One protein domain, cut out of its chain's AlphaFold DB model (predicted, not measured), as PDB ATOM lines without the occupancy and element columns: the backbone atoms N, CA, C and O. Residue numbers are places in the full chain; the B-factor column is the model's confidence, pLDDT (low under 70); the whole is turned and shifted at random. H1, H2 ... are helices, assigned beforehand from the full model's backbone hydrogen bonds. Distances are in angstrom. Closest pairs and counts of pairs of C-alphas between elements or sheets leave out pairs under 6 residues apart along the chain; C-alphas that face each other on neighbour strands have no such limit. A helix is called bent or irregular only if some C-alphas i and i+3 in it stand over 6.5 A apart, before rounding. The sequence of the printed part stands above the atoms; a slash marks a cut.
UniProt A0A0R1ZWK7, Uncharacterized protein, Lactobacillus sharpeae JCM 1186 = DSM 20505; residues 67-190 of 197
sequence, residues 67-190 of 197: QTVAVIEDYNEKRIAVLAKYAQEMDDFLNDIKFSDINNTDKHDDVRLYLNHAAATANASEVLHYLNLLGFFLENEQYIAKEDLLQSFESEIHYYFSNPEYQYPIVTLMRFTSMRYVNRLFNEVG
ATOM      1  N   GLN A  67      94.353 101.816  76.507       87.12
ATOM      2  CA  GLN A  67      95.417 102.152  77.456       87.12
ATOM      3  C   GLN A  67      95.762 100.961  78.350       87.12
ATOM      4  O   GLN A  67      96.936 100.701  78.579       87.12
ATOM      5  N   THR A  68      94.755 100.214  78.796       86.94
ATOM      6  CA  THR A  68      94.949  99.004  79.605       86.94
ATOM      7  C   THR A  68      95.723  97.945  78.829       86.94
ATOM      8  O   THR A  68      96.738  97.462  79.316       86.94
ATOM      9  N   VAL A  69      95.310  97.657  77.591       86.12
ATOM     10  CA  VAL A  69      96.008  96.713  76.706       86.12
ATOM     11  C   VAL A  69      97.460  97.133  76.492       86.12
ATOM     12  O   VAL A  69      98.349  96.312  76.668       86.12
ATOM     13  N   ALA A  70      97.723  98.414  76.219       86.00
ATOM     14  CA  ALA A  70      99.088  98.904  76.031       86.00
ATOM     15  C   ALA A  70      99.972  98.722  77.282       86.00
ATOM     16  O   ALA A  70     101.161  98.433  77.165       86.00
ATOM     17  N   VAL A  71      99.407  98.881  78.485       87.81
ATOM     18  CA  VAL A  71     100.136  98.623  79.738       87.81
ATOM     19  C   VAL A  71     100.415  97.128  79.913       87.81
ATOM     20  O   VAL A  71     101.518  96.774  80.322       87.81
ATOM     21  N   ILE A  72      99.453  96.262  79.584       85.06
ATOM     22  CA  ILE A  72      99.614  94.801  79.643       85.06
ATOM     23  C   ILE A  72     100.669  94.324  78.634       85.06
ATOM     24  O   ILE A  72     101.517  93.504  78.971       85.06
ATOM     25  N   GLU A  73     100.662  94.855  77.413       81.06
ATOM     26  CA  GLU A  73     101.670  94.549  76.392       81.06
ATOM     27  C   GLU A  73     103.071  94.970  76.855       81.06
ATOM     28  O   GLU A  73     103.990  94.152  76.857       81.06
ATOM     29  N   ASP A  74     103.237  96.206  77.343       85.81
ATOM     30  CA  ASP A  74     104.528  96.681  77.864       85.81
ATOM     31  C   ASP A  74     104.987  95.873  79.093       85.81
ATOM     32  O   ASP A  74     106.187  95.644  79.285       85.81
ATOM     33  N   TYR A  75     104.040  95.405  79.917       81.56
ATOM     34  CA  TYR A  75     104.321  94.480  81.009       81.56
ATOM     35  C   TYR A  75     104.892  93.151  80.501       81.56
ATOM     36  O   TYR A  75     106.003  92.776  80.891       81.56
ATOM     37  N   ASN A  76     104.162  92.490  79.607       76.06
ATOM     38  CA  ASN A  76     104.490  91.165  79.095       76.06
ATOM     39  C   ASN A  76     105.772  91.149  78.256       76.06
ATOM     40  O   ASN A  76     106.517  90.177  78.296       76.06
ATOM     41  N   GLU A  77     106.054  92.209  77.498       76.62
ATOM     42  CA  GLU A  77     107.227  92.237  76.619       76.62
ATOM     43  C   GLU A  77     108.527  92.562  77.356       76.62
ATOM     44  O   GLU A  77     109.580  92.018  77.026       76.62
ATOM     45  N   LYS A  78     108.485  93.483  78.327       77.56
ATOM     46  CA  LYS A  78     109.713  94.076  78.887       77.56
ATOM     47  C   LYS A  78     109.866  93.841  80.373       77.56
ATOM     48  O   LYS A  78     110.964  93.571  80.849       77.56
ATOM     49  N   ARG A  79     108.783  93.986  81.127       76.56
ATOM     50  CA  ARG A  79     108.866  94.135  82.584       76.56
ATOM     51  C   ARG A  79     108.799  92.800  83.313       76.56
ATOM     52  O   ARG A  79     109.441  92.662  84.350       76.56
ATOM     53  N   ILE A  80     108.134  91.800  82.735       80.19
ATOM     54  CA  ILE A  80     108.187  90.428  83.253       80.19
ATOM     55  C   ILE A  80     109.625  89.890  83.275       80.19
ATOM     56  O   ILE A  80     110.037  89.272  84.251       80.19
ATOM     57  N   ALA A  81     110.428  90.203  82.251       82.81
ATOM     58  CA  ALA A  81     111.827  89.796  82.186       82.81
ATOM     59  C   ALA A  81     112.669  90.446  83.295       82.81
ATOM     60  O   ALA A  81     113.548  89.798  83.856       82.81
ATOM     61  N   VAL A  82     112.375  91.703  83.646       83.75
ATOM     62  CA  VAL A  82     113.033  92.407  84.758       83.75
ATOM     63  C   VAL A  82     112.699  91.743  86.095       83.75
ATOM     64  O   VAL A  82     113.604  91.499  86.891       83.75
ATOM     65  N   LEU A  83     111.428  91.398  86.331       84.00
ATOM     66  CA  LEU A  83     111.016  90.687  87.547       84.00
ATOM     67  C   LEU A  83     111.645  89.297  87.646       84.00
ATOM     68  O   LEU A  83     112.180  88.942  88.692       84.00
ATOM     69  N   ALA A  84     111.618  88.532  86.554       84.19
ATOM     70  CA  ALA A  84     112.199  87.196  86.507       84.19
ATOM     71  C   ALA A  84     113.713  87.231  86.748       84.19
ATOM     72  O   ALA A  84     114.236  86.414  87.500       84.19
ATOM     73  N   LYS A  85     114.408  88.208  86.157       86.69
ATOM     74  CA  LYS A  85     115.841  88.407  86.370       86.69
ATOM     75  C   LYS A  85     116.151  88.765  87.825       86.69
ATOM     76  O   LYS A  85     117.036  88.151  88.408       86.69
ATOM     77  N   TYR A  86     115.398  89.692  88.420       85.94
ATOM     78  CA  TYR A  86     115.543  90.030  89.839       85.94
ATOM     79  C   TYR A  86     115.341  88.810  90.737       85.94
ATOM     80  O   TYR A  86     116.143  88.566  91.631       85.94
ATOM     81  N   ALA A  87     114.294  88.024  90.482       85.44
ATOM     82  CA  ALA A  87     114.026  86.802  91.228       85.44
ATOM     83  C   ALA A  87     115.179  85.798  91.113       85.44
ATOM     84  O   ALA A  87     115.626  85.275  92.127       85.44
ATOM     85  N   GLN A  88     115.704  85.589  89.902       87.19
ATOM     86  CA  GLN A  88     116.848  84.708  89.670       87.19
ATOM     87  C   GLN A  88     118.099  85.188  90.418       87.19
ATOM     88  O   GLN A  88     118.742  84.401  91.102       87.19
ATOM     89  N   GLU A  89     118.428  86.478  90.324       85.25
ATOM     90  CA  GLU A  89     119.584  87.049  91.019       85.25
ATOM     91  C   GLU A  89     119.420  86.929  92.541       85.25
ATOM     92  O   GLU A  89     120.363  86.562  93.236       85.25
ATOM     93  N   MET A  90     118.213  87.163  93.068       84.69
ATOM     94  CA  MET A  90     117.909  86.961  94.486       84.69
ATOM     95  C   MET A  90     118.025  85.494  94.908       84.69
ATOM     96  O   MET A  90     118.575  85.229  95.975       84.69
ATOM     97  N   ASP A  91     117.555  84.545  94.098       85.31
ATOM     98  CA  ASP A  91     117.730  83.115  94.363       85.31
ATOM     99  C   ASP A  91     119.203  82.716  94.400       85.31
ATOM    100  O   ASP A  91     119.613  82.000  95.314       85.31
ATOM    101  N   ASP A  92     120.008  83.205  93.456       83.50
ATOM    102  CA  ASP A  92     121.451  82.966  93.432       83.50
ATOM    103  C   ASP A  92     122.102  83.497  94.722       83.50
ATOM    104  O   ASP A  92     122.816  82.760  95.407       83.50
ATOM    105  N   PHE A  93     121.764  84.726  95.141       78.12
ATOM    106  CA  PHE A  93     122.256  85.298  96.401       78.12
ATOM    107  C   PHE A  93     121.816  84.503  97.635       78.12
ATOM    108  O   PHE A  93     122.614  84.266  98.542       78.12
ATOM    109  N   LEU A  94     120.552  84.089  97.703       78.12
ATOM    110  CA  LEU A  94     120.018  83.351  98.847       78.12
ATOM    111  C   LEU A  94     120.584  81.935  98.934       78.12
ATOM    112  O   LEU A  94     120.811  81.429 100.036       78.12
ATOM    113  N   ASN A  95     120.839  81.297  97.793       78.94
ATOM    114  CA  ASN A  95     121.509  80.007  97.745       78.94
ATOM    115  C   ASN A  95     122.959  80.132  98.220       78.94
ATOM    116  O   ASN A  95     123.361  79.356  99.086       78.94
ATOM    117  N   ASP A  96     123.707  81.137  97.761       73.06
ATOM    118  CA  ASP A  96     125.076  81.398  98.226       73.06
ATOM    119  C   ASP A  96     125.142  81.602  99.749       73.06
ATOM    120  O   ASP A  96     126.005  81.029 100.425       73.06
ATOM    121  N   ILE A  97     124.186  82.347 100.316       68.94
ATOM    122  CA  ILE A  97     124.063  82.535 101.769       68.94
ATOM    123  C   ILE A  97     123.816  81.191 102.463       68.94
ATOM    124  O   ILE A  97     124.569  80.835 103.369       68.94
ATOM    125  N   LYS A  98     122.829  80.403 102.010       65.38
ATOM    126  CA  LYS A  98     122.511  79.084 102.591       65.38
ATOM    127  C   LYS A  98     123.692  78.114 102.527       65.38
ATOM    128  O   LYS A  98     123.920  77.375 103.482       65.38
ATOM    129  N   PHE A  99     124.464  78.122 101.439       55.75
ATOM    130  CA  PHE A  99     125.677  77.310 101.317       55.75
ATOM    131  C   PHE A  99     126.799  77.782 102.254       55.75
ATOM    132  O   PHE A  99     127.578  76.955 102.733       55.75
ATOM    133  N   SER A 100     126.868  79.079 102.564       54.69
ATOM    134  CA  SER A 100     127.839  79.632 103.514       54.69
ATOM    135  C   SER A 100     127.457  79.412 104.993       54.69
ATOM    136  O   SER A 100     128.342  79.164 105.815       54.69
ATOM    137  N   ASP A 101     126.157  79.407 105.316       51.75
ATOM    138  CA  ASP A 101     125.608  79.244 106.676       51.75
ATOM    139  C   ASP A 101     125.695  77.806 107.215       51.75
ATOM    140  O   ASP A 101     125.731  77.604 108.429       51.75
ATOM    141  N   ILE A 102     125.834  76.791 106.348       48.38
ATOM    142  CA  ILE A 102     126.120  75.406 106.782       48.38
ATOM    143  C   ILE A 102     127.451  75.326 107.568       48.38
ATOM    144  O   ILE A 102     127.670  74.369 108.311       48.38
ATOM    145  N   ASN A 103     128.313  76.349 107.475       49.31
ATOM    146  CA  ASN A 103     129.630  76.373 108.107       49.31
ATOM    147  C   ASN A 103     129.827  77.421 109.222       49.31
ATOM    148  O   ASN A 103     130.920  77.439 109.792       49.31
ATOM    149  N   ASN A 104     128.866  78.300 109.560       50.81
ATOM    150  CA  ASN A 104     129.112  79.297 110.620       50.81
ATOM    151  C   ASN A 104     127.845  79.945 111.221       50.81
ATOM    152  O   ASN A 104     127.087  80.598 110.521       50.81
ATOM    153  N   THR A 105     127.652  79.831 112.540       48.59
ATOM    154  CA  THR A 105     126.395  80.148 113.256       48.59
ATOM    155  C   THR A 105     126.183  81.607 113.707       48.59
ATOM    156  O   THR A 105     125.211  81.865 114.408       48.59
ATOM    157  N   ASP A 106     127.025  82.574 113.323       53.50
ATOM    158  CA  ASP A 106     127.038  83.925 113.942       53.50
ATOM    159  C   ASP A 106     126.673  85.108 113.007       53.50
ATOM    160  O   ASP A 106     126.972  86.265 113.300       53.50
ATOM    161  N   LYS A 107     126.014  84.868 111.864       55.75
ATOM    162  CA  LYS A 107     126.017  85.808 110.720       55.75
ATOM    163  C   LYS A 107     124.712  86.547 110.386       55.75
ATOM    164  O   LYS A 107     124.479  86.922 109.239       55.75
ATOM    165  N   HIS A 108     123.878  86.871 111.371       54.81
ATOM    166  CA  HIS A 108     122.655  87.647 111.100       54.81
ATOM    167  C   HIS A 108     122.904  89.056 110.509       54.81
ATOM    168  O   HIS A 108     122.107  89.512 109.685       54.81
ATOM    169  N   ASP A 109     124.000  89.729 110.880       56.41
ATOM    170  CA  ASP A 109     124.368  91.034 110.305       56.41
ATOM    171  C   ASP A 109     124.934  90.914 108.878       56.41
ATOM    172  O   ASP A 109     124.696  91.792 108.043       56.41
ATOM    173  N   ASP A 110     125.580  89.789 108.557       62.78
ATOM    174  CA  ASP A 110     126.094  89.514 107.213       62.78
ATOM    175  C   ASP A 110     124.942  89.317 106.221       62.78
ATOM    176  O   ASP A 110     124.994  89.874 105.129       62.78
ATOM    177  N   VAL A 111     123.854  88.637 106.604       64.12
ATOM    178  CA  VAL A 111     122.684  88.437 105.724       64.12
ATOM    179  C   VAL A 111     122.062  89.771 105.299       64.12
ATOM    180  O   VAL A 111     121.741  89.961 104.129       64.12
ATOM    181  N   ARG A 112     121.929  90.742 106.213       64.50
ATOM    182  CA  ARG A 112     121.403  92.078 105.873       64.50
ATOM    183  C   ARG A 112     122.341  92.852 104.952       64.50
ATOM    184  O   ARG A 112     121.874  93.521 104.031       64.50
ATOM    185  N   LEU A 113     123.649  92.774 105.190       66.25
ATOM    186  CA  LEU A 113     124.648  93.416 104.338       66.25
ATOM    187  C   LEU A 113     124.655  92.795 102.931       66.25
ATOM    188  O   LEU A 113     124.706  93.520 101.939       66.25
ATOM    189  N   TYR A 114     124.516  91.472 102.852       66.44
ATOM    190  CA  TYR A 114     124.396  90.721 101.605       66.44
ATOM    191  C   TYR A 114     123.104  91.035 100.855       66.44
ATOM    192  O   TYR A 114     123.160  91.267  99.655       66.44
ATOM    193  N   LEU A 115     121.958  91.132 101.534       66.75
ATOM    194  CA  LEU A 115     120.696  91.540 100.905       66.75
ATOM    195  C   LEU A 115     120.749  92.984 100.387       66.75
ATOM    196  O   LEU A 115     120.177  93.286  99.344       66.75
ATOM    197  N   ASN A 116     121.462  93.882 101.072       67.62
ATOM    198  CA  ASN A 116     121.709  95.234 100.564       67.62
ATOM    199  C   ASN A 116     122.662  95.233  99.362       67.62
ATOM    200  O   ASN A 116     122.499  96.042  98.450       67.62
ATOM    201  N   HIS A 117     123.644  94.330  99.338       68.81
ATOM    202  CA  HIS A 117     124.496  94.138  98.171       68.81
ATOM    203  C   HIS A 117     123.692  93.583  96.988       68.81
ATOM    204  O   HIS A 117     123.767  94.150  95.903       68.81
ATOM    205  N   ALA A 118     122.839  92.584  97.234       65.94
ATOM    206  CA  ALA A 118     121.878  92.040  96.280       65.94
ATOM    207  C   ALA A 118     120.931  93.126  95.749       65.94
ATOM    208  O   ALA A 118     120.676  93.197  94.556       65.94
ATOM    209  N   ALA A 119     120.479  94.055  96.597       65.38
ATOM    210  CA  ALA A 119     119.681  95.201  96.161       65.38
ATOM    211  C   ALA A 119     120.419  96.088  95.138       65.38
ATOM    212  O   ALA A 119     119.800  96.635  94.222       65.38
ATOM    213  N   ALA A 120     121.735  96.248  95.305       68.19
ATOM    214  CA  ALA A 120     122.570  97.066  94.432       68.19
ATOM    215  C   ALA A 120     122.936  96.354  93.119       68.19
ATOM    216  O   ALA A 120     123.099  97.018  92.098       68.19
ATOM    217  N   THR A 121     123.064  95.026  93.135       65.44
ATOM    218  CA  THR A 121     123.429  94.213  91.967       65.44
ATOM    219  C   THR A 121     122.220  93.740  91.167       65.44
ATOM    220  O   THR A 121     122.290  93.739  89.941       65.44
ATOM    221  N   ALA A 122     121.107  93.407  91.823       65.00
ATOM    222  CA  ALA A 122     119.940  92.785  91.199       65.00
ATOM    223  C   ALA A 122     118.969  93.776  90.525       65.00
ATOM    224  O   ALA A 122     117.782  93.507  90.366       65.00
ATOM    225  N   ASN A 123     119.423  94.992  90.202       78.06
ATOM    226  CA  ASN A 123     118.572  96.067  89.676       78.06
ATOM    227  C   ASN A 123     117.280  96.300  90.498       78.06
ATOM    228  O   ASN A 123     116.244  96.690  89.953       78.06
ATOM    229  N   ALA A 124     117.324  96.140  91.826       83.19
ATOM    230  CA  ALA A 124     116.143  96.290  92.685       83.19
ATOM    231  C   ALA A 124     115.488  97.683  92.558       83.19
ATOM    232  O   ALA A 124     114.279  97.831  92.730       83.19
ATOM    233  N   SER A 125     116.263  98.710  92.193       83.56
ATOM    234  CA  SER A 125     115.726 100.039  91.877       83.56
ATOM    235  C   SER A 125     114.852 100.049  90.618       83.56
ATOM    236  O   SER A 125     113.851 100.761  90.580       83.56
ATOM    237  N   GLU A 126     115.217  99.296  89.581       85.00
ATOM    238  CA  GLU A 126     114.444  99.196  88.339       85.00
ATOM    239  C   GLU A 126     113.120  98.469  88.594       85.00
ATOM    240  O   GLU A 126     112.054  98.955  88.212       85.00
ATOM    241  N   VAL A 127     113.180  97.370  89.351       87.88
ATOM    242  CA  VAL A 127     112.004  96.646  89.846       87.88
ATOM    243  C   VAL A 127     111.105  97.569  90.664       87.88
ATOM    244  O   VAL A 127     109.902  97.631  90.424       87.88
ATOM    245  N   LEU A 128     111.677  98.354  91.581       88.69
ATOM    246  CA  LEU A 128     110.922  99.310  92.387       88.69
ATOM    247  C   LEU A 128     110.194 100.349  91.515       88.69
ATOM    248  O   LEU A 128     109.012 100.615  91.738       88.69
ATOM    249  N   HIS A 129     110.863 100.911  90.504       88.25
ATOM    250  CA  HIS A 129     110.242 101.839  89.553       88.25
ATOM    251  C   HIS A 129     109.092 101.195  88.783       88.25
ATOM    252  O   HIS A 129     108.040 101.815  88.603       88.25
ATOM    253  N   TYR A 130     109.286  99.955  88.344       89.06
ATOM    254  CA  TYR A 130     108.277  99.183  87.641       89.06
ATOM    255  C   TYR A 130     107.035  98.942  88.516       89.06
ATOM    256  O   TYR A 130     105.925  99.302  88.113       89.06
ATOM    257  N   LEU A 131     107.227  98.429  89.734       90.00
ATOM    258  CA  LEU A 131     106.152  98.194  90.699       90.00
ATOM    259  C   LEU A 131     105.423  99.499  91.044       90.00
ATOM    260  O   LEU A 131     104.196  99.546  91.118       90.00
ATOM    261  N   ASN A 132     106.161 100.601  91.196       90.44
ATOM    262  CA  ASN A 132     105.556 101.900  91.466       90.44
ATOM    263  C   ASN A 132     104.697 102.385  90.289       90.44
ATOM    264  O   ASN A 132     103.644 102.980  90.510       90.44
ATOM    265  N   LEU A 133     105.108 102.126  89.044       90.44
ATOM    266  CA  LEU A 133     104.301 102.482  87.879       90.44
ATOM    267  C   LEU A 133     103.015 101.649  87.798       90.44
ATOM    268  O   LEU A 133     101.958 102.207  87.513       90.44
ATOM    269  N   LEU A 134     103.076 100.347  88.085       89.56
ATOM    270  CA  LEU A 134     101.863  99.532  88.146       89.56
ATOM    271  C   LEU A 134     100.900 100.037  89.216       89.56
ATOM    272  O   LEU A 134      99.727 100.256  88.930       89.56
ATOM    273  N   GLY A 135     101.403 100.293  90.426       90.56
ATOM    274  CA  GLY A 135     100.587 100.855  91.497       90.56
ATOM    275  C   GLY A 135      99.968 102.204  91.113       90.56
ATOM    276  O   GLY A 135      98.824 102.482  91.469       90.56
ATOM    277  N   PHE A 136     100.686 103.030  90.342       91.69
ATOM    278  CA  PHE A 136     100.148 104.274  89.795       91.69
ATOM    279  C   PHE A 136      98.990 104.020  88.818       91.69
ATOM    280  O   PHE A 136      97.975 104.714  88.889       91.69
ATOM    281  N   PHE A 137      99.097 103.031  87.926       90.00
ATOM    282  CA  PHE A 137      98.004 102.688  87.013       90.00
ATOM    283  C   PHE A 137      96.765 102.174  87.752       90.00
ATOM    284  O   PHE A 137      95.656 102.582  87.412       90.00
ATOM    285  N   LEU A 138      96.949 101.375  88.807       89.25
ATOM    286  CA  LEU A 138      95.853 100.876  89.647       89.25
ATOM    287  C   LEU A 138      95.109 101.985  90.406       89.25
ATOM    288  O   LEU A 138      93.938 101.827  90.737       89.25
ATOM    289  N   GLU A 139      95.759 103.116  90.678       88.94
ATOM    290  CA  GLU A 139      95.114 104.279  91.300       88.94
ATOM    291  C   GLU A 139      94.239 105.075  90.324       88.94
ATOM    292  O   GLU A 139      93.314 105.772  90.740       88.94
ATOM    293  N   ASN A 140      94.510 104.972  89.024       87.19
ATOM    294  CA  ASN A 140      93.898 105.800  87.994       87.19
ATOM    295  C   ASN A 140      92.843 105.028  87.183       87.19
ATOM    296  O   ASN A 140      92.914 104.958  85.955       87.19
ATOM    297  N   GLU A 141      91.813 104.517  87.865       85.31
ATOM    298  CA  GLU A 141      90.707 103.728  87.274       85.31
ATOM    299  C   GLU A 141      89.915 104.478  86.179       85.31
ATOM    300  O   GLU A 141      89.250 103.888  85.325       85.31
ATOM    301  N   GLN A 142      90.014 105.809  86.173       83.75
ATOM    302  CA  GLN A 142      89.466 106.672  85.123       83.75
ATOM    303  C   GLN A 142      90.137 106.467  83.751       83.75
ATOM    304  O   GLN A 142      89.517 106.728  82.721       83.75
ATOM    305  N   TYR A 143      91.390 106.000  83.725       84.00
ATOM    306  CA  TYR A 143      92.184 105.800  82.506       84.00
ATOM    307  C   TYR A 143      92.537 104.334  82.255       84.00
ATOM    308  O   TYR A 143      92.844 103.973  81.122       84.00
ATOM    309  N   ILE A 144      92.452 103.479  83.275       88.50
ATOM    310  CA  ILE A 144      92.813 102.063  83.191       88.50
ATOM    311  C   ILE A 144      91.680 101.191  83.738       88.50
ATOM    312  O   ILE A 144      91.057 101.519  84.745       88.50
ATOM    313  N   ALA A 145      91.409 100.066  83.078       88.19
ATOM    314  CA  ALA A 145      90.550  99.021  83.611       88.19
ATOM    315  C   ALA A 145      91.353  98.223  84.647       88.19
ATOM    316  O   ALA A 145      92.149  97.351  84.313       88.19
ATOM    317  N   LYS A 146      91.186  98.601  85.917       91.31
ATOM    318  CA  LYS A 146      91.956  98.075  87.048       91.31
ATOM    319  C   LYS A 146      91.889  96.552  87.163       91.31
ATOM    320  O   LYS A 146      92.922  95.935  87.376       91.31
ATOM    321  N   GLU A 147      90.698  95.974  87.038       90.06
ATOM    322  CA  GLU A 147      90.468  94.528  87.185       90.06
ATOM    323  C   GLU A 147      91.228  93.732  86.118       90.06
ATOM    324  O   GLU A 147      92.009  92.847  86.459       90.06
ATOM    325  N   ASP A 148      91.086  94.125  84.848       86.62
ATOM    326  CA  ASP A 148      91.806  93.513  83.724       86.62
ATOM    327  C   ASP A 148      93.326  93.636  83.899       86.62
ATOM    328  O   ASP A 148      94.084  92.710  83.605       86.62
ATOM    329  N   LEU A 149      93.780  94.793  84.392       88.69
ATOM    330  CA  LEU A 149      95.192  95.038  84.634       88.69
ATOM    331  C   LEU A 149      95.726  94.177  85.791       88.69
ATOM    332  O   LEU A 149      96.772  93.554  85.630       88.69
ATOM    333  N   LEU A 150      95.022  94.105  86.926       89.25
ATOM    334  CA  LEU A 150      95.401  93.249  88.059       89.25
ATOM    335  C   LEU A 150      95.507  91.792  87.628       89.25
ATOM    336  O   LEU A 150      96.544  91.171  87.843       89.25
ATOM    337  N   GLN A 151      94.491  91.286  86.927       87.38
ATOM    338  CA  GLN A 151      94.451  89.900  86.473       87.38
ATOM    339  C   GLN A 151      95.661  89.520  85.602       87.38
ATOM    340  O   GLN A 151      96.032  88.351  85.550       87.38
ATOM    341  N   SER A 152      96.287  90.490  84.927       83.50
ATOM    342  CA  SER A 152      97.441  90.238  84.060       83.50
ATOM    343  C   SER A 152      98.762  89.992  84.793       83.50
ATOM    344  O   SER A 152      99.651  89.385  84.206       83.50
ATOM    345  N   PHE A 153      98.922  90.482  86.028       84.19
ATOM    346  CA  PHE A 153     100.208  90.430  86.737       84.19
ATOM    347  C   PHE A 153     100.118  89.986  88.195       84.19
ATOM    348  O   PHE A 153     101.152  89.809  88.842       84.19
ATOM    349  N   GLU A 154      98.912  89.875  88.756       87.81
ATOM    350  CA  GLU A 154      98.700  89.569  90.172       87.81
ATOM    351  C   GLU A 154      99.409  88.273  90.564       87.81
ATOM    352  O   GLU A 154     100.158  88.265  91.540       87.81
ATOM    353  N   SER A 155      99.251  87.209  89.772       83.88
ATOM    354  CA  SER A 155      99.876  85.908  90.022       83.88
ATOM    355  C   SER A 155     101.397  85.975  90.094       83.88
ATOM    356  O   SER A 155     101.995  85.403  91.002       83.88
ATOM    357  N   GLU A 156     102.033  86.672  89.158       83.50
ATOM    358  CA  GLU A 156     103.485  86.778  89.044       83.50
ATOM    359  C   GLU A 156     104.058  87.630  90.171       83.50
ATOM    360  O   GLU A 156     105.036  87.247  90.814       83.50
ATOM    361  N   ILE A 157     103.434  88.776  90.448       89.62
ATOM    362  CA  ILE A 157     103.864  89.656  91.536       89.62
ATOM    363  C   ILE A 157     103.678  88.945  92.875       89.62
ATOM    364  O   ILE A 157     104.589  88.970  93.700       89.62
ATOM    365  N   HIS A 158     102.553  88.259  93.075       89.06
ATOM    366  CA  HIS A 158     102.330  87.450  94.266       89.06
ATOM    367  C   HIS A 158     103.379  86.338  94.383       89.06
ATOM    368  O   HIS A 158     103.978  86.166  95.439       89.06
ATOM    369  N   TYR A 159     103.669  85.616  93.300       85.19
ATOM    370  CA  TYR A 159     104.669  84.551  93.301       85.19
ATOM    371  C   TYR A 159     106.060  85.047  93.728       85.19
ATOM    372  O   TYR A 159     106.660  84.469  94.634       85.19
ATOM    373  N   TYR A 160     106.553  86.138  93.134       84.50
ATOM    374  CA  TYR A 160     107.888  86.657  93.442       84.50
ATOM    375  C   TYR A 160     107.969  87.340  94.808       84.50
ATOM    376  O   TYR A 160     108.952  87.176  95.529       84.50
ATOM    377  N   PHE A 161     106.951  88.110  95.183       88.56
ATOM    378  CA  PHE A 161     107.006  88.943  96.382       88.56
ATOM    379  C   PHE A 161     106.319  88.330  97.595       88.56
ATOM    380  O   PHE A 161     106.354  88.943  98.653       88.56
ATOM    381  N   SER A 162     105.775  87.116  97.523       87.25
ATOM    382  CA  SER A 162     105.353  86.386  98.727       87.25
ATOM    383  C   SER A 162     106.530  85.897  99.578       87.25
ATOM    384  O   SER A 162     106.339  85.606 100.757       87.25
ATOM    385  N   ASN A 163     107.757  85.858  99.036       84.38
ATOM    386  CA  ASN A 163     108.962  85.620  99.831       84.38
ATOM    387  C   ASN A 163     109.435  86.927 100.518       84.38
ATOM    388  O   ASN A 163     109.841  87.866  99.824       84.38
ATOM    389  N   PRO A 164     109.470  87.006 101.866       82.94
ATOM    390  CA  PRO A 164     109.942  88.196 102.583       82.94
ATOM    391  C   PRO A 164     111.376  88.618 102.232       82.94
ATOM    392  O   PRO A 164     111.702  89.804 102.292       82.94
ATOM    393  N   GLU A 165     112.237  87.672 101.850       82.19
ATOM    394  CA  GLU A 165     113.626  87.952 101.465       82.19
ATOM    395  C   GLU A 165     113.697  88.759 100.161       82.19
ATOM    396  O   GLU A 165     114.532  89.652 100.030       82.19
ATOM    397  N   TYR A 166     112.762  88.523  99.238       84.00
ATOM    398  CA  TYR A 166     112.649  89.255  97.976       84.00
ATOM    399  C   TYR A 166     112.006  90.629  98.174       84.00
ATOM    400  O   TYR A 166     112.288  91.568  97.428       84.00
ATOM    401  N   GLN A 167     111.144  90.771  99.184       86.00
ATOM    402  CA  GLN A 167     110.562  92.062  99.546       86.00
ATOM    403  C   GLN A 167     111.601  92.996 100.179       86.00
ATOM    404  O   GLN A 167     111.528  94.212  99.994       86.00
ATOM    405  N   TYR A 168     112.549  92.455 100.950       83.38
ATOM    406  CA  TYR A 168     113.425  93.248 101.813       83.38
ATOM    407  C   TYR A 168     114.226  94.339 101.073       83.38
ATOM    408  O   TYR A 168     114.176  95.492 101.523       83.38
ATOM    409  N   PRO A 169     114.899  94.062  99.936       82.88
ATOM    410  CA  PRO A 169     115.559  95.091  99.130       82.88
ATOM    411  C   PRO A 169     114.617  96.217  98.691       82.88
ATOM    412  O   PRO A 169     114.924  97.398  98.861       82.88
ATOM    413  N   ILE A 170     113.436  95.855  98.187       86.19
ATOM    414  CA  ILE A 170     112.425  96.792  97.684       86.19
ATOM    415  C   ILE A 170     111.909  97.677  98.817       86.19
ATOM    416  O   ILE A 170     111.944  98.902  98.716       86.19
ATOM    417  N   VAL A 171     111.508  97.076  99.938       84.75
ATOM    418  CA  VAL A 171     111.017  97.794 101.123       84.75
ATOM    419  C   VAL A 171     112.098  98.700 101.710       84.75
ATOM    420  O   VAL A 171     111.799  99.799 102.179       84.75
ATOM    421  N   THR A 172     113.362  98.275 101.674       81.69
ATOM    422  CA  THR A 172     114.488  99.093 102.135       81.69
ATOM    423  C   THR A 172     114.688 100.306 101.230       81.69
ATOM    424  O   THR A 172     114.749 101.426 101.735       81.69
ATOM    425  N   LEU A 173     114.692 100.127  99.906       82.44
ATOM    426  CA  LEU A 173     114.785 101.231  98.946       82.44
ATOM    427  C   LEU A 173     113.596 102.198  99.046       82.44
ATOM    428  O   LEU A 173     113.765 103.413  98.923       82.44
ATOM    429  N   MET A 174     112.397 101.699  99.343       85.75
ATOM    430  CA  MET A 174     111.221 102.543  99.577       85.75
ATOM    431  C   MET A 174     111.402 103.521 100.742       85.75
ATOM    432  O   MET A 174     110.836 104.609 100.703       85.75
ATOM    433  N   ARG A 175     112.219 103.196 101.754       82.81
ATOM    434  CA  ARG A 175     112.505 104.120 102.873       82.81
ATOM    435  C   ARG A 175     113.286 105.359 102.431       82.81
ATOM    436  O   ARG A 175     113.248 106.372 103.124       82.81
ATOM    437  N   PHE A 176     113.982 105.280 101.298       81.81
ATOM    438  CA  PHE A 176     114.843 106.339 100.773       81.81
ATOM    439  C   PHE A 176     114.296 106.993  99.497       81.81
ATOM    440  O   PHE A 176     114.925 107.904  98.961       81.81
ATOM    441  N   THR A 177     113.138 106.556  98.999       80.44
ATOM    442  CA  THR A 177     112.545 107.058  97.753       80.44
ATOM    443  C   THR A 177     111.141 107.611  97.985       80.44
ATOM    444  O   THR A 177     110.458 107.276  98.947       80.44
ATOM    445  N   SER A 178     110.670 108.463  97.073       83.81
ATOM    446  CA  SER A 178     109.305 109.011  97.094       83.81
ATOM    447  C   SER A 178     108.275 108.105  96.400       83.81
ATOM    448  O   SER A 178     107.204 108.572  96.003       83.81
ATOM    449  N   MET A 179     108.595 106.824  96.190       85.38
ATOM    450  CA  MET A 179     107.748 105.878  95.458       85.38
ATOM    451  C   MET A 179     106.624 105.344  96.345       85.38
ATOM    452  O   MET A 179     106.774 104.368  97.075       85.38
ATOM    453  N   ARG A 180     105.478 106.025  96.297       87.19
ATOM    454  CA  ARG A 180     104.334 105.775  97.188       87.19
ATOM    455  C   ARG A 180     103.386 104.666  96.731       87.19
ATOM    456  O   ARG A 180     102.595 104.185  97.537       87.19
ATOM    457  N   TYR A 181     103.433 104.274  95.461       90.94
ATOM    458  CA  TYR A 181     102.399 103.419  94.871       90.94
ATOM    459  C   TYR A 181     102.656 101.921  95.048       90.94
ATOM    460  O   TYR A 181     101.737 101.122  94.894       90.94
ATOM    461  N   VAL A 182     103.872 101.533  95.429       90.19
ATOM    462  CA  VAL A 182     104.244 100.123  95.634       90.19
ATOM    463  C   VAL A 182     103.465  99.500  96.790       90.19
ATOM    464  O   VAL A 182     102.960  98.394  96.656       90.19
ATOM    465  N   ASN A 183     103.273 100.240  97.889       89.19
ATOM    466  CA  ASN A 183     102.458  99.766  99.013       89.19
ATOM    467  C   ASN A 183     101.030  99.438  98.575       89.19
ATOM    468  O   ASN A 183     100.448  98.451  99.008       89.19
ATOM    469  N   ARG A 184     100.468 100.277  97.701       87.94
ATOM    470  CA  ARG A 184      99.129 100.060  97.168       87.94
ATOM    471  C   ARG A 184      99.091  98.823  96.284       87.94
ATOM    472  O   ARG A 184      98.217  97.997  96.484       87.94
ATOM    473  N   LEU A 185     100.044  98.680  95.365       91.31
ATOM    474  CA  LEU A 185     100.158  97.484  94.532       91.31
ATOM    475  C   LEU A 185     100.204  96.209  95.384       91.31
ATOM    476  O   LEU A 185      99.434  95.290  95.136       91.31
ATOM    477  N   PHE A 186     101.057  96.170  96.407       91.62
ATOM    478  CA  PHE A 186     101.167  95.010  97.290       91.62
ATOM    479  C   PHE A 186      99.875  94.738  98.059       91.62
ATOM    480  O   PHE A 186      99.459  93.587  98.131       91.62
ATOM    481  N   ASN A 187      99.175  95.772  98.529       91.06
ATOM    482  CA  ASN A 187      97.862  95.598  99.152       91.06
ATOM    483  C   ASN A 187      96.817  95.023  98.181       91.06
ATOM    484  O   ASN A 187      96.039  94.162  98.574       91.06
ATOM    485  N   GLU A 188      96.792  95.490  96.930       90.75
ATOM    486  CA  GLU A 188      95.838  95.025  95.909       90.75
ATOM    487  C   GLU A 188      96.122  93.576  95.476       90.75
ATOM    488  O   GLU A 188      95.193  92.848  95.160       90.75
ATOM    489  N   VAL A 189      97.389  93.144  95.516       90.25
ATOM    490  CA  VAL A 189      97.843  91.771  95.199       90.25
ATOM    491  C   VAL A 189      97.834  90.847  96.441       90.25
ATOM    492  O   VAL A 189      98.185  89.668  96.375       90.25
ATOM    493  N   GLY A 190      97.446  91.366  97.611       89.56
ATOM    494  CA  GLY A 190      97.364  90.588  98.853       89.56
ATOM    495  C   GLY A 190      98.718  90.214  99.469       89.56
ATOM    496  O   GLY A 190      98.825  89.196 100.150       89.56
TER     497      GLY A 190
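Overview. This is residues 67 to 190 of the 197 residues of an uncharacterized protein of Lactobacillus sharpeae JCM 1186 = DSM 20505 (UniProt A0A0R1ZWK7). The model is a rod of helices in which one long, bent helix, H1, runs along one side. Past the last residue of H1, Asp 101, the backbone folds back through H2 and, after a sharp turn, H3, and H4 folds back again from H3 to run beside the first arm of H1. The short helix H5 lies in the middle, crossing H3, and the still shorter H6 packs on H3. The 124 printed residues include six named helices, H1 to H6 in that order along the chain, and no named strand, and the class is all helix. The whole is compact, with a radius of gyration of the C-alphas of 15.8 A and spans of 54 by 26 by 23 A.

Arrangement. The longest helix, H1, residues 67 to 101, was assigned as one helix by its hydrogen bonds but is bent, with C-alphas 77 and 80 at 6.9 A. Its arms are H1a, residues 67 to 77, and H1b, residues 80 to 101, and they stand at a steep tilt of 44 degrees. With residues 89 to 97 alone, H1b touches H2, residues 108 to 121; their closest C-alphas, of Met 90 and Ala 118, are 6.7 A apart. H1b and H2 form a helical hairpin, running opposite ways at a shallow tilt of 29 degrees. H3, residues 124 to 139, is the hub, touching four other helices. It touches H1b at a steep tilt of 47 degrees, opposite ways, with the C-alphas of Leu 83 and Val 127 closest at 6.5 A. H3 also makes a helical hairpin with H4, residues 146 to 161: they touch, opposite ways at a shallow tilt of 29 degrees, and their closest C-alphas, of Leu 138 and Lys 146, are 5.5 A apart. H4 has a kink of 51 degrees near residue 153 and is irregular, with C-alphas 152 and 155 at 7.8 A. With residues 148 to 152 alone it touches H1a, the same way at a shallow tilt of 27 degrees, and the C-alphas of Thr 68 and Leu 149 come closest at 6.4 A. H5, residues 164 to 174, is irregular, but only just, with C-alphas 166 and 169 at 6.6 A. H5 touches H3 about perpendicular, at 81 degrees, with the C-alphas of Leu 128 and Ile 170 closest at 6.1 A. It also touches H2, at a steep tilt of 65 degrees, with the C-alphas of Ala 119 and Pro 169 closest at 5.1 A. H6, residues 182 to 188, touches H3 at a steep tilt of 52 degrees, with the C-alphas of Gly 135 and Leu 185 closest at 4.6 A. H6 and H4 are near each other, while H6 and H1b, for instance, are apart. In H1a, H1b, H3 and H6 every O i to N i+4 pair is within hydrogen-bond range; the counts are 9 of 10 in H2, 9 of 12 in H4 and 5 of 7 in H5.

Along the chain. H1a begins at C-alpha 67, (95.417, 102.152, 77.456), and spans 15.4 A from first to last C-alpha. H1b spans 31.3 A and ends at C-alpha 101, (125.608, 79.244, 106.676). H2 spans 20.2 A, H3 22.5 A and H4 19.9 A. H5 has 11 residues, and H6 has 7 and ends at C-alpha 188, (95.838, 95.025, 95.909).

Size, cuts and confidence. The two C-alphas farthest apart, of Asn 103 and Gln 142, are 55.3 A apart. The printed part, residues 67 to 190, has no cut. The links H2 to H3 and H4 to H5 are tight, the other links are short, and no link is long. The mean pLDDT of the printed part is 80.3, and residues 97 to 122 are under 70.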